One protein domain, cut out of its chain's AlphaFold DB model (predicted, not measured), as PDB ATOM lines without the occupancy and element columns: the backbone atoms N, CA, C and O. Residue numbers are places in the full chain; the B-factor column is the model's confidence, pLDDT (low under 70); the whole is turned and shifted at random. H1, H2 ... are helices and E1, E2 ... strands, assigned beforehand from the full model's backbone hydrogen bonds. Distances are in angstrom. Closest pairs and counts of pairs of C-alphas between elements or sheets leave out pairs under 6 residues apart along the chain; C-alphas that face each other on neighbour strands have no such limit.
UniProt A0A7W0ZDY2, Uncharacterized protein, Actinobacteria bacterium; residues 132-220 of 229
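What this domain is: This is residues 132 to 220 of the 229 residues of an uncharacterized protein of Actinobacteria bacterium (UniProt A0A7W0ZDY2). One long helix, H1, makes the long axis of a loose, flat structure, and two shorter helices, H2 and H3, pack on its residues 132 to 146, H2 nearly parallel in line but running the opposite way. A small hairpin of strands, E1 and E2, leads into H2, and a long link, residues 162 to 174, folds back from the far end of H1 to E1. The printed part has 89 residues, mostly helix, in the order H1, E1, E2, H2, H3; the sheet, E1 - E2, is antiparallel. The radius of gyration of the C-alphas is 16.2 A, and the spans are 51 by 37 by 16 A.

How they stand to each other: Look first at E1, residues 175 to 180, and E2, residues 186 to 188, an antiparallel hairpin at 133 degrees, with N 176 and O 187 within hydrogen-bond range at 2.8 A. From E2, go on to H2, residues 189 to 200, which touches H1, residues 132 to 161, at a shallow tilt of 3 degrees, opposite ways; the closest C-alphas, of Val 139 and Val 193, are 6.4 A apart. H3, residues 205 to 218, touches H1 with residues 207 to 211 alone, the same way at a shallow tilt of 26 degrees; the closest C-alphas, of Gly 133 and Asp 207, are 5.7 A apart. H2 and H3 are apart. Every O i to N i+4 pair is within hydrogen-bond range in H1 and H2, and 8 of 10 in H3.

Where its parts are: Find C-alpha 132 at (270.758, 247.422, 349.356); from there H1 runs 43.1 A to C-alpha 161. E1 spans 9.4 A, E2 6.5 A and H2 17.0 A. H3 runs 20.8 A to C-alpha 218 at (271.969, 267.900, 350.213).

The domain as a whole: The C-alphas farthest apart, of His 164 and Lys 206, are 50.8 A apart. The printed part has no cut, and H1 to E1 is the long link. Look for pLDDT under 70 at residues 165 to 167, 203 to 211 and 213 to 220.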
ATOM      1  N   ARG A 132     269.404 246.978 349.710       89.19
ATOM      2  CA  ARG A 132     270.758 247.422 349.356       89.19
ATOM      3  C   ARG A 132     270.766 248.897 348.957       89.19
ATOM      4  O   ARG A 132     271.628 249.634 349.432       89.19
ATOM      5  N   GLY A 133     269.813 249.334 348.137       86.88
ATOM      6  CA  GLY A 133     269.654 250.739 347.759       86.88
ATOM      7  C   GLY A 133     269.437 251.639 348.979       86.88
ATOM      8  O   GLY A 133     270.159 252.619 349.160       86.88
ATOM      9  N   GLU A 134     268.516 251.266 349.875       89.12
ATOM     10  CA  GLU A 134     268.274 251.975 351.142       89.12
ATOM     11  C   GLU A 134     269.536 252.054 352.014       89.12
ATOM     12  O   GLU A 134     269.853 253.109 352.571       89.12
ATOM     13  N   PHE A 135     270.291 250.956 352.098       91.56
ATOM     14  CA  PHE A 135     271.551 250.919 352.830       91.56
ATOM     15  C   PHE A 135     272.590 251.874 352.229       91.56
ATOM     16  O   PHE A 135     273.206 252.651 352.957       91.56
ATOM     17  N   LEU A 136     272.776 251.865 350.906       89.88
ATOM     18  CA  LEU A 136     273.722 252.757 350.228       89.88
ATOM     19  C   LEU A 136     273.342 254.233 350.398       89.88
ATOM     20  O   LEU A 136     274.219 255.069 350.623       89.88
ATOM     21  N   VAL A 137     272.046 254.547 350.369       88.31
ATOM     22  CA  VAL A 137     271.519 255.879 350.697       88.31
ATOM     23  C   VAL A 137     271.869 256.278 352.133       88.31
ATOM     24  O   VAL A 137     272.325 257.398 352.367       88.31
ATOM     25  N   ALA A 138     271.700 255.378 353.104       91.69
ATOM     26  CA  ALA A 138     272.068 255.645 354.493       91.69
ATOM     27  C   ALA A 138     273.580 255.880 354.660       91.69
ATOM     28  O   ALA A 138     273.983 256.789 355.384       91.69
ATOM     29  N   VAL A 139     274.416 255.117 353.949       93.06
ATOM     30  CA  VAL A 139     275.876 255.305 353.938       93.06
ATOM     31  C   VAL A 139     276.264 256.658 353.332       93.06
ATOM     32  O   VAL A 139     277.130 257.336 353.878       93.06
ATOM     33  N   ALA A 140     275.607 257.092 352.251       88.62
ATOM     34  CA  ALA A 140     275.832 258.418 351.673       88.62
ATOM     35  C   ALA A 140     275.449 259.545 352.651       88.62
ATOM     36  O   ALA A 140     276.209 260.494 352.834       88.62
ATOM     37  N   LYS A 141     274.318 259.412 353.352       89.88
ATOM     38  CA  LYS A 141     273.913 260.372 354.393       89.88
ATOM     39  C   LYS A 141     274.895 260.420 355.561       89.88
ATOM     40  O   LYS A 141     275.171 261.501 356.077       89.88
ATOM     41  N   LEU A 142     275.427 259.268 355.974       91.69
ATOM     42  CA  LEU A 142     276.458 259.191 357.009       91.69
ATOM     43  C   LEU A 142     277.724 259.947 356.592       91.69
ATOM     44  O   LEU A 142     278.265 260.697 357.400       91.69
ATOM     45  N   GLU A 143     278.171 259.783 355.346       91.56
ATOM     46  CA  GLU A 143     279.326 260.503 354.799       91.56
ATOM     47  C   GLU A 143     279.115 262.023 354.881       91.56
ATOM     48  O   GLU A 143     279.890 262.708 355.548       91.56
ATOM     49  N   VAL A 144     278.003 262.532 354.340       89.94
ATOM     50  CA  VAL A 144     277.665 263.969 354.376       89.94
ATOM     51  C   VAL A 144     277.566 264.499 355.810       89.94
ATOM     52  O   VAL A 144     278.067 265.579 356.122       89.94
ATOM     53  N   ALA A 145     276.924 263.754 356.714       90.56
ATOM     54  CA  ALA A 145     276.813 264.148 358.116       90.56
ATOM     55  C   ALA A 145     278.184 264.195 358.810       90.56
ATOM     56  O   ALA A 145     278.437 265.092 359.615       90.56
ATOM     57  N   SER A 146     279.074 263.254 358.485       90.44
ATOM     58  CA  SER A 146     280.427 263.210 359.040       90.44
ATOM     59  C   SER A 146     281.295 264.373 358.565       90.44
ATOM     60  O   SER A 146     282.008 264.964 359.375       90.44
ATOM     61  N   GLU A 147     281.174 264.772 357.296       90.38
ATOM     62  CA  GLU A 147     281.846 265.952 356.747       90.38
ATOM     63  C   GLU A 147     281.379 267.228 357.450       90.38
ATOM     64  O   GLU A 147     282.205 267.972 357.979       90.38
ATOM     65  N   LYS A 148     280.058 267.425 357.571       90.19
ATOM     66  CA  LYS A 148     279.471 268.575 358.283       90.19
ATOM     67  C   LYS A 148     279.929 268.652 359.740       90.19
ATOM     68  O   LYS A 148     280.212 269.736 360.248       90.19
ATOM     69  N   LEU A 149     280.011 267.511 360.428       89.56
ATOM     70  CA  LEU A 149     280.505 267.461 361.803       89.56
ATOM     71  C   LEU A 149     281.989 267.840 361.883       89.56
ATOM     72  O   LEU A 149     282.360 268.645 362.736       89.56
ATOM     73  N   ALA A 150     282.825 267.297 360.994       89.44
ATOM     74  CA  ALA A 150     284.251 267.611 360.955       89.44
ATOM     75  C   ALA A 150     284.495 269.106 360.679       89.44
ATOM     76  O   ALA A 150     285.358 269.718 361.310       89.44
ATOM     77  N   GLU A 151     283.711 269.719 359.788       88.62
ATOM     78  CA  GLU A 151     283.747 271.163 359.524       88.62
ATOM     79  C   GLU A 151     283.353 271.987 360.754       88.62
ATOM     80  O   GLU A 151     284.069 272.918 361.131       88.62
ATOM     81  N   ALA A 152     282.251 271.626 361.418       89.69
ATOM     82  CA  ALA A 152     281.790 272.313 362.621       89.69
ATOM     83  C   ALA A 152     282.821 272.233 363.760       89.69
ATOM     84  O   ALA A 152     283.108 273.243 364.402       89.69
ATOM     85  N   GLN A 153     283.431 271.063 363.971       89.75
ATOM     86  CA  GLN A 153     284.496 270.866 364.961       89.75
ATOM     87  C   GLN A 153     285.755 271.671 364.618       89.75
ATOM     88  O   GLN A 153     286.383 272.259 365.505       89.75
ATOM     89  N   ALA A 154     286.130 271.724 363.338       87.69
ATOM     90  CA  ALA A 154     287.273 272.507 362.882       87.69
ATOM     91  C   ALA A 154     287.047 274.010 363.101       87.69
ATOM     92  O   ALA A 154     287.944 274.700 363.591       87.69
ATOM     93  N   LEU A 155     285.841 274.507 362.805       87.69
ATOM     94  CA  LEU A 155     285.448 275.890 363.069       87.69
ATOM     95  C   LEU A 155     285.439 276.196 364.570       87.69
ATOM     96  O   LEU A 155     286.018 277.196 364.988       87.69
ATOM     97  N   GLU A 156     284.831 275.334 365.387       89.31
ATOM     98  CA  GLU A 156     284.808 275.488 366.845       89.31
ATOM     99  C   GLU A 156     286.229 275.570 367.418       89.31
ATOM    100  O   GLU A 156     286.541 276.467 368.206       89.31
ATOM    101  N   THR A 157     287.107 274.658 366.994       87.69
ATOM    102  CA  THR A 157     288.513 274.626 367.415       87.69
ATOM    103  C   THR A 157     289.235 275.909 367.019       87.69
ATOM    104  O   THR A 157     289.952 276.493 367.832       87.69
ATOM    105  N   TRP A 158     289.016 276.382 365.790       86.56
ATOM    106  CA  TRP A 158     289.608 277.624 365.306       86.56
ATOM    107  C   TRP A 158     289.124 278.845 366.097       86.56
ATOM    108  O   TRP A 158     289.952 279.634 366.544       86.56
ATOM    109  N   VAL A 159     287.815 278.975 366.346       88.06
ATOM    110  CA  VAL A 159     287.241 280.085 367.130       88.06
ATOM    111  C   VAL A 159     287.822 280.120 368.543       88.06
ATOM    112  O   VAL A 159     288.234 281.181 369.007       88.06
ATOM    113  N   LYS A 160     287.901 278.970 369.223       88.12
ATOM    114  CA  LYS A 160     288.475 278.880 370.579       88.12
ATOM    115  C   LYS A 160     289.967 279.201 370.613       88.12
ATOM    116  O   LYS A 160     290.487 279.639 371.636       88.12
ATOM    117  N   GLY A 161     290.655 278.932 369.512       83.62
ATOM    118  CA  GLY A 161     292.093 279.045 369.402       83.62
ATOM    119  C   GLY A 161     292.602 280.361 368.805       83.62
ATOM    120  O   GLY A 161     293.808 280.622 368.861       83.62
ATOM    121  N   PHE A 162     291.732 281.186 368.223       81.56
ATOM    122  CA  PHE A 162     292.105 282.442 367.576       81.56
ATOM    123  C   PHE A 162     292.454 283.534 368.611       81.56
ATOM    124  O   PHE A 162     291.765 283.659 369.624       81.56
ATOM    125  N   PRO A 163     293.501 284.362 368.395       78.56
ATOM    126  CA  PRO A 163     294.425 284.388 367.250       78.56
ATOM    127  C   PRO A 163     295.660 283.481 367.399       78.56
ATOM    128  O   PRO A 163     296.505 283.437 366.506       78.56
ATOM    129  N   HIS A 164     295.806 282.790 368.530       75.12
ATOM    130  CA  HIS A 164     297.053 282.129 368.929       75.12
ATOM    131  C   HIS A 164     297.341 280.818 368.179       75.12
ATOM    132  O   HIS A 164     298.494 280.397 368.112       75.12
ATOM    133  N   SER A 165     296.328 280.176 367.592       63.72
ATOM    134  CA  SER A 165     296.471 278.919 366.851       63.72
ATOM    135  C   SER A 165     295.976 279.056 365.406       63.72
ATOM    136  O   SER A 165     294.835 279.411 365.148       63.72
ATOM    137  N   ALA A 166     296.902 278.792 364.479       58.78
ATOM    138  CA  ALA A 166     296.775 278.685 363.022       58.78
ATOM    139  C   ALA A 166     296.042 279.813 362.251       58.78
ATOM    140  O   ALA A 166     294.847 280.055 362.379       58.78
ATOM    141  N   LYS A 167     296.750 280.388 361.264       66.69
ATOM    142  CA  LYS A 167     296.191 281.283 360.228       66.69
ATOM    143  C   LYS A 167     295.172 280.602 359.287       66.69
ATOM    144  O   LYS A 167     294.648 281.265 358.400       66.69
ATOM    145  N   SER A 168     294.919 279.298 359.432       71.12
ATOM    146  CA  SER A 168     294.066 278.499 358.543       71.12
ATOM    147  C   SER A 168     293.320 277.405 359.308       71.12
ATOM    148  O   SER A 168     293.937 276.696 360.106       71.12
ATOM    149  N   VAL A 169     292.037 277.210 358.997       75.06
ATOM    150  CA  VAL A 169     291.221 276.085 359.480       75.06
ATOM    151  C   VAL A 169     291.605 274.824 358.703       75.06
ATOM    152  O   VAL A 169     291.576 274.826 357.474       75.06
ATOM    153  N   ARG A 170     291.975 273.745 359.399       80.88
ATOM    154  CA  ARG A 170     292.124 272.413 358.793       80.88
ATOM    155  C   ARG A 170     290.986 271.529 359.274       80.88
ATOM    156  O   ARG A 170     290.851 271.318 360.475       80.88
ATOM    157  N   VAL A 171     290.213 270.996 358.337       81.62
ATOM    158  CA  VAL A 171     289.203 269.978 358.628       81.62
ATOM    159  C   VAL A 171     289.923 268.641 358.773       81.62
ATOM    160  O   VAL A 171     290.502 268.135 357.812       81.62
ATOM    161  N   VAL A 172     289.948 268.101 359.991       83.50
ATOM    162  CA  VAL A 172     290.511 266.778 360.285       83.50
ATOM    163  C   VAL A 172     289.355 265.848 360.605       83.50
ATOM    164  O   VAL A 172     288.537 266.144 361.471       83.50
ATOM    165  N   GLN A 173     289.288 264.727 359.896       82.81
ATOM    166  CA  GLN A 173     288.274 263.710 360.144       82.81
ATOM    167  C   GLN A 173     288.557 263.006 361.473       82.81
ATOM    168  O   GLN A 173     289.687 262.584 361.733       82.81
ATOM    169  N   SER A 174     287.525 262.876 362.306       81.62
ATOM    170  CA  SER A 174     287.645 262.221 363.607       81.62
ATOM    171  C   SER A 174     287.829 260.703 363.444       81.62
ATOM    172  O   SER A 174     287.178 260.089 362.589       81.62
ATOM    173  N   PRO A 175     288.704 260.067 364.247       90.50
ATOM    174  CA  PRO A 175     288.803 258.617 364.282       90.50
ATOM    175  C   PRO A 175     287.497 258.004 364.799       90.50
ATOM    176  O   PRO A 175     286.862 258.537 365.706       90.50
ATOM    177  N   VAL A 176     287.118 256.852 364.252       89.00
ATOM    178  CA  VAL A 176     285.974 256.079 364.736       89.00
ATOM    179  C   VAL A 176     286.387 255.353 366.012       89.00
ATOM    180  O   VAL A 176     287.217 254.438 365.992       89.00
ATOM    181  N   GLU A 177     285.825 255.777 367.140       89.56
ATOM    182  CA  GLU A 177     286.096 255.152 368.431       89.56
ATOM    183  C   GLU A 177     285.682 253.675 368.438       89.56
ATOM    184  O   GLU A 177     284.673 253.277 367.858       89.56
ATOM    185  N   GLY A 178     286.498 252.838 369.079       90.44
ATOM    186  CA  GLY A 178     286.261 251.396 369.173       90.44
ATOM    187  C   GLY A 178     286.613 250.592 367.916       90.44
ATOM    188  O   GLY A 178     286.722 249.371 368.011       90.44
ATOM    189  N   LEU A 179     286.875 251.236 366.771       93.31
ATOM    190  CA  LEU A 179     287.289 250.545 365.551       93.31
ATOM    191  C   LEU A 179     288.800 250.696 365.317       93.31
ATOM    192  O   LEU A 179     289.318 251.793 365.091       93.31
ATOM    193  N   ARG A 180     289.522 249.570 365.378       94.19
ATOM    194  CA  ARG A 180     290.985 249.510 365.251       94.19
ATOM    195  C   ARG A 180     291.415 248.645 364.072       94.19
ATOM    196  O   ARG A 180     290.897 247.546 363.874       94.19
ATOM    197  N   LYS A 181     292.386 249.138 363.307       93.19
ATOM    198  CA  LYS A 181     293.110 248.379 362.284       93.19
ATOM    199  C   LYS A 181     293.973 247.301 362.956       93.19
ATOM    200  O   LYS A 181     294.355 247.475 364.114       93.19
ATOM    201  N   PRO A 182     294.373 246.237 362.235       94.12
ATOM    202  CA  PRO A 182     295.350 245.269 362.744       94.12
ATOM    203  C   PRO A 182     296.684 245.901 363.175       94.12
ATOM    204  O   PRO A 182     297.357 245.369 364.050       94.12
ATOM    205  N   SER A 183     297.048 247.054 362.602       92.38
ATOM    206  CA  SER A 183     298.214 247.854 363.002       92.38
ATOM    207  C   SER A 183     298.063 248.563 364.356       92.38
ATOM    208  O   SER A 183     299.035 249.117 364.858       92.38
ATOM    209  N   GLY A 184     296.861 248.581 364.946       93.00
ATOM    210  CA  GLY A 184     296.541 249.313 366.176       93.00
ATOM    211  C   GLY A 184     296.056 250.751 365.955       93.00
ATOM    212  O   GLY A 184     295.583 251.388 366.896       93.00
ATOM    213  N   GLU A 185     296.114 251.261 364.724       93.12
ATOM    214  CA  GLU A 185     295.588 252.582 364.364       93.12
ATOM    215  C   GLU A 185     294.051 252.614 364.362       93.12
ATOM    216  O   GLU A 185     293.386 251.593 364.179       93.12
ATOM    217  N   SER A 186     293.468 253.801 364.539       94.44
ATOM    218  CA  SER A 186     292.019 253.990 364.393       94.44
ATOM    219  C   SER A 186     291.620 254.002 362.920       94.44
ATOM    220  O   SER A 186     292.361 254.523 362.088       94.44
ATOM    221  N   TYR A 187     290.428 253.502 362.604       94.31
ATOM    222  CA  TYR A 187     289.819 253.797 361.307       94.31
ATOM    223  C   TYR A 187     289.284 255.227 361.269       94.31
ATOM    224  O   TYR A 187     288.786 255.736 362.275       94.31
ATOM    225  N   LEU A 188     289.352 255.860 360.102       93.75
ATOM    226  CA  LEU A 188     288.675 257.128 359.833       93.75
ATOM    227  C   LEU A 188     287.291 256.873 359.226       93.75
ATOM    228  O   LEU A 188     287.075 255.860 358.560       93.75
ATOM    229  N   VAL A 189     286.359 257.814 359.401       91.62
ATOM    230  CA  VAL A 189     284.999 257.690 358.842       91.62
ATOM    231  C   VAL A 189     284.995 257.417 357.325       91.62
ATOM    232  O   VAL A 189     284.288 256.492 356.920       91.62
ATOM    233  N   PRO A 190     285.816 258.082 356.483       92.25
ATOM    234  CA  PRO A 190     285.859 257.783 355.048       92.25
ATOM    235  C   PRO A 190     286.292 256.346 354.726       92.25
ATOM    236  O   PRO A 190     285.793 255.745 353.778       92.25
ATOM    237  N   GLU A 191     287.189 255.765 355.531       94.00
ATOM    238  CA  GLU A 191     287.640 254.379 355.349       94.00
ATOM    239  C   GLU A 191     286.511 253.393 355.661       94.00
ATOM    240  O   GLU A 191     286.309 252.419 354.934       94.00
ATOM    241  N   VAL A 192     285.736 253.671 356.714       94.62
ATOM    242  CA  VAL A 192     284.563 252.869 357.078       94.62
ATOM    243  C   VAL A 192     283.483 252.988 356.007       94.62
ATOM    244  O   VAL A 192     282.977 251.971 355.544       94.62
ATOM    245  N   VAL A 193     283.165 254.202 355.554       93.88
ATOM    246  CA  VAL A 193     282.192 254.443 354.477       93.88
ATOM    247  C   VAL A 193     282.593 253.702 353.197       93.88
ATOM    248  O   VAL A 193     281.763 253.010 352.603       93.88
ATOM    249  N   ALA A 194     283.865 253.781 352.796       91.75
ATOM    250  CA  ALA A 194     284.375 253.064 351.631       91.75
ATOM    251  C   ALA A 194     284.237 251.539 351.786       91.75
ATOM    252  O   ALA A 194     283.783 250.866 350.859       91.75
ATOM    253  N   ALA A 195     284.561 250.997 352.965       93.50
ATOM    254  CA  ALA A 195     284.399 249.576 353.256       93.50
ATOM    255  C   ALA A 195     282.924 249.135 353.225       93.50
ATOM    256  O   ALA A 195     282.611 248.090 352.657       93.50
ATOM    257  N   LEU A 196     282.009 249.942 353.777       94.06
ATOM    258  CA  LEU A 196     280.569 249.664 353.758       94.06
ATOM    259  C   LEU A 196     280.010 249.660 352.330       94.06
ATOM    260  O   LEU A 196     279.218 248.782 351.992       94.06
ATOM    261  N   ARG A 197     280.452 250.586 351.469       91.69
ATOM    262  CA  ARG A 197     280.099 250.580 350.039       91.69
ATOM    263  C   ARG A 197     280.628 249.336 349.337       91.69
ATOM    264  O   ARG A 197     279.871 248.652 348.657       91.69
ATOM    265  N   ALA A 198     281.906 249.016 349.534       90.62
ATOM    266  CA  ALA A 198     282.530 247.851 348.914       90.62
ATOM    267  C   ALA A 198     281.834 246.540 349.316       90.62
ATOM    268  O   ALA A 198     281.628 245.672 348.470       90.62
ATOM    269  N   ALA A 199     281.415 246.418 350.580       91.31
ATOM    270  CA  ALA A 199     280.699 245.247 351.083       91.31
ATOM    271  C   ALA A 199     279.339 245.020 350.401       91.31
ATOM    272  O   ALA A 199     278.884 243.881 350.314       91.31
ATOM    273  N   MET A 200     278.690 246.079 349.909       89.06
ATOM    274  CA  MET A 200     277.406 245.982 349.209       89.06
ATOM    275  C   MET A 200     277.546 245.693 347.707       89.06
ATOM    276  O   MET A 200     276.551 245.374 347.055       89.06
ATOM    277  N   GLY A 201     278.766 245.750 347.161       82.38
ATOM    278  CA  GLY A 201     279.020 245.645 345.725       82.38
ATOM    279  C   GLY A 201     278.612 246.909 344.952       82.38
ATOM    280  O   GLY A 201     278.177 247.895 345.552       82.38
ATOM    281  N   PRO A 202     278.775 246.919 343.616       72.56
ATOM    282  CA  PRO A 202     278.352 248.053 342.802       72.56
ATOM    283  C   PRO A 202     276.829 248.262 342.923       72.56
ATOM    284  O   PRO A 202     276.088 247.270 342.950       72.56
ATOM    285  N   PRO A 203     276.356 249.523 343.005       64.44
ATOM    286  CA  PRO A 203     274.927 249.820 342.992       64.44
ATOM    287  C   PRO A 203     274.293 249.285 341.705       64.44
ATOM    288  O   PRO A 203     274.936 249.245 340.652       64.44
ATOM    289  N   ALA A 204     273.020 248.889 341.760       67.69
ATOM    290  CA  ALA A 204     272.292 248.675 340.519       67.69
ATOM    291  C   ALA A 204     272.148 250.030 339.805       67.69
ATOM    292  O   ALA A 204     272.015 251.067 340.453       67.69
ATOM    293  N   ALA A 205     272.102 250.046 338.469       66.62
ATOM    294  CA  ALA A 205     271.983 251.290 337.689       66.62
ATOM    295  C   ALA A 205     270.777 252.173 338.097       66.62
ATOM    296  O   ALA A 205     270.766 253.378 337.864       66.62
ATOM    297  N   LYS A 206     269.750 251.577 338.719       64.44
ATOM    298  CA  LYS A 206     268.565 252.276 339.237       64.44
ATOM    299  C   LYS A 206     268.843 253.041 340.541       64.44
ATOM    300  O   LYS A 206     268.216 254.068 340.782       64.44
ATOM    301  N   ASP A 207     269.806 252.588 341.338       64.31
ATOM    302  CA  ASP A 207     270.168 253.195 342.625       64.31
ATOM    303  C   ASP A 207     271.065 254.428 342.438       64.31
ATOM    304  O   ASP A 207     271.062 255.344 343.262       64.31
ATOM    305  N   GLU A 208     271.793 254.496 341.318       63.97
ATOM    306  CA  GLU A 208     272.662 255.629 340.979       63.97
ATOM    307  C   GLU A 208     271.885 256.943 340.831       63.97
ATOM    308  O   GLU A 208     272.372 257.995 341.243       63.97
ATOM    309  N   GLN A 209     270.655 256.903 340.304       67.00
ATOM    310  CA  GLN A 209     269.803 258.094 340.209       67.00
ATOM    311  C   GLN A 209     269.367 258.597 341.591       67.00
ATOM    312  O   GLN A 209     269.412 259.801 341.837       67.00
ATOM    313  N   GLY A 210     268.996 257.697 342.506       63.78
ATOM    314  CA  GLY A 210     268.618 258.064 343.874       63.78
ATOM    315  C   GLY A 210     269.788 258.658 344.660       63.78
ATOM    316  O   GLY A 210     269.637 259.690 345.315       63.78
ATOM    317  N   LEU A 211     270.975 258.056 344.530       63.06
ATOM    318  CA  LEU A 211     272.211 258.589 345.106       63.06
ATOM    319  C   LEU A 211     272.528 259.975 344.538       63.06
ATOM    320  O   LEU A 211     272.782 260.905 345.299       63.06
ATOM    321  N   ARG A 212     272.446 260.147 343.216       70.69
ATOM    322  CA  ARG A 212     272.731 261.424 342.555       70.69
ATOM    323  C   ARG A 212     271.806 262.553 343.015       70.69
ATOM    324  O   ARG A 212     272.298 263.638 343.301       70.69
ATOM    325  N   VAL A 213     270.507 262.293 343.160       68.44
ATOM    326  CA  VAL A 213     269.536 263.282 343.663       68.44
ATOM    327  C   VAL A 213     269.832 263.686 345.112       68.44
ATOM    328  O   VAL A 213     269.678 264.853 345.461       68.44
ATOM    329  N   LEU A 214     270.284 262.759 345.964       62.41
ATOM    330  CA  LEU A 214     270.692 263.092 347.333       62.41
ATOM    331  C   LEU A 214     271.933 263.984 347.358       62.41
ATOM    332  O   LEU A 214     271.938 264.990 348.063       62.41
ATOM    333  N   TYR A 215     272.951 263.658 346.558       64.44
ATOM    334  CA  TYR A 215     274.135 264.507 346.435       64.44
ATOM    335  C   TYR A 215     273.775 265.892 345.872       64.44
ATOM    336  O   TYR A 215     274.213 266.904 346.409       64.44
ATOM    337  N   GLU A 216     272.930 265.971 344.846       68.75
ATOM    338  CA  GLU A 216     272.537 267.249 344.240       68.75
ATOM    339  C   GLU A 216     271.671 268.116 345.179       68.75
ATOM    340  O   GLU A 216     271.830 269.335 345.181       68.75
ATOM    341  N   ASN A 217     270.824 267.517 346.028       64.62
ATOM    342  CA  ASN A 217     269.930 268.257 346.931       64.62
ATOM    343  C   ASN A 217     270.513 268.552 348.324       64.62
ATOM    344  O   ASN A 217     270.122 269.543 348.937       64.62
ATOM    345  N   GLU A 218     271.406 267.712 348.862       60.94
ATOM    346  CA  GLU A 218     271.969 267.900 350.213       60.94
ATOM    347  C   GLU A 218     273.394 268.486 350.217       60.94
ATOM    348  O   GLU A 218     273.808 269.033 351.247       60.94
ATOM    349  N   VAL A 219     274.133 268.393 349.099       53.50
ATOM    350  CA  VAL A 219     275.542 268.841 348.984       53.50
ATOM    351  C   VAL A 219     275.691 270.158 348.200       53.50
ATOM    352  O   VAL A 219     276.753 270.774 348.230       53.50
ATOM    353  N   VAL A 220     274.628 270.684 347.579       52.19
ATOM    354  CA  VAL A 220     274.625 272.048 347.011       52.19
ATOM    355  C   VAL A 220     273.666 272.921 347.825       52.19
ATOM    356  O   VAL A 220     272.456 272.878 347.614       52.19
TER     357      VAL A 220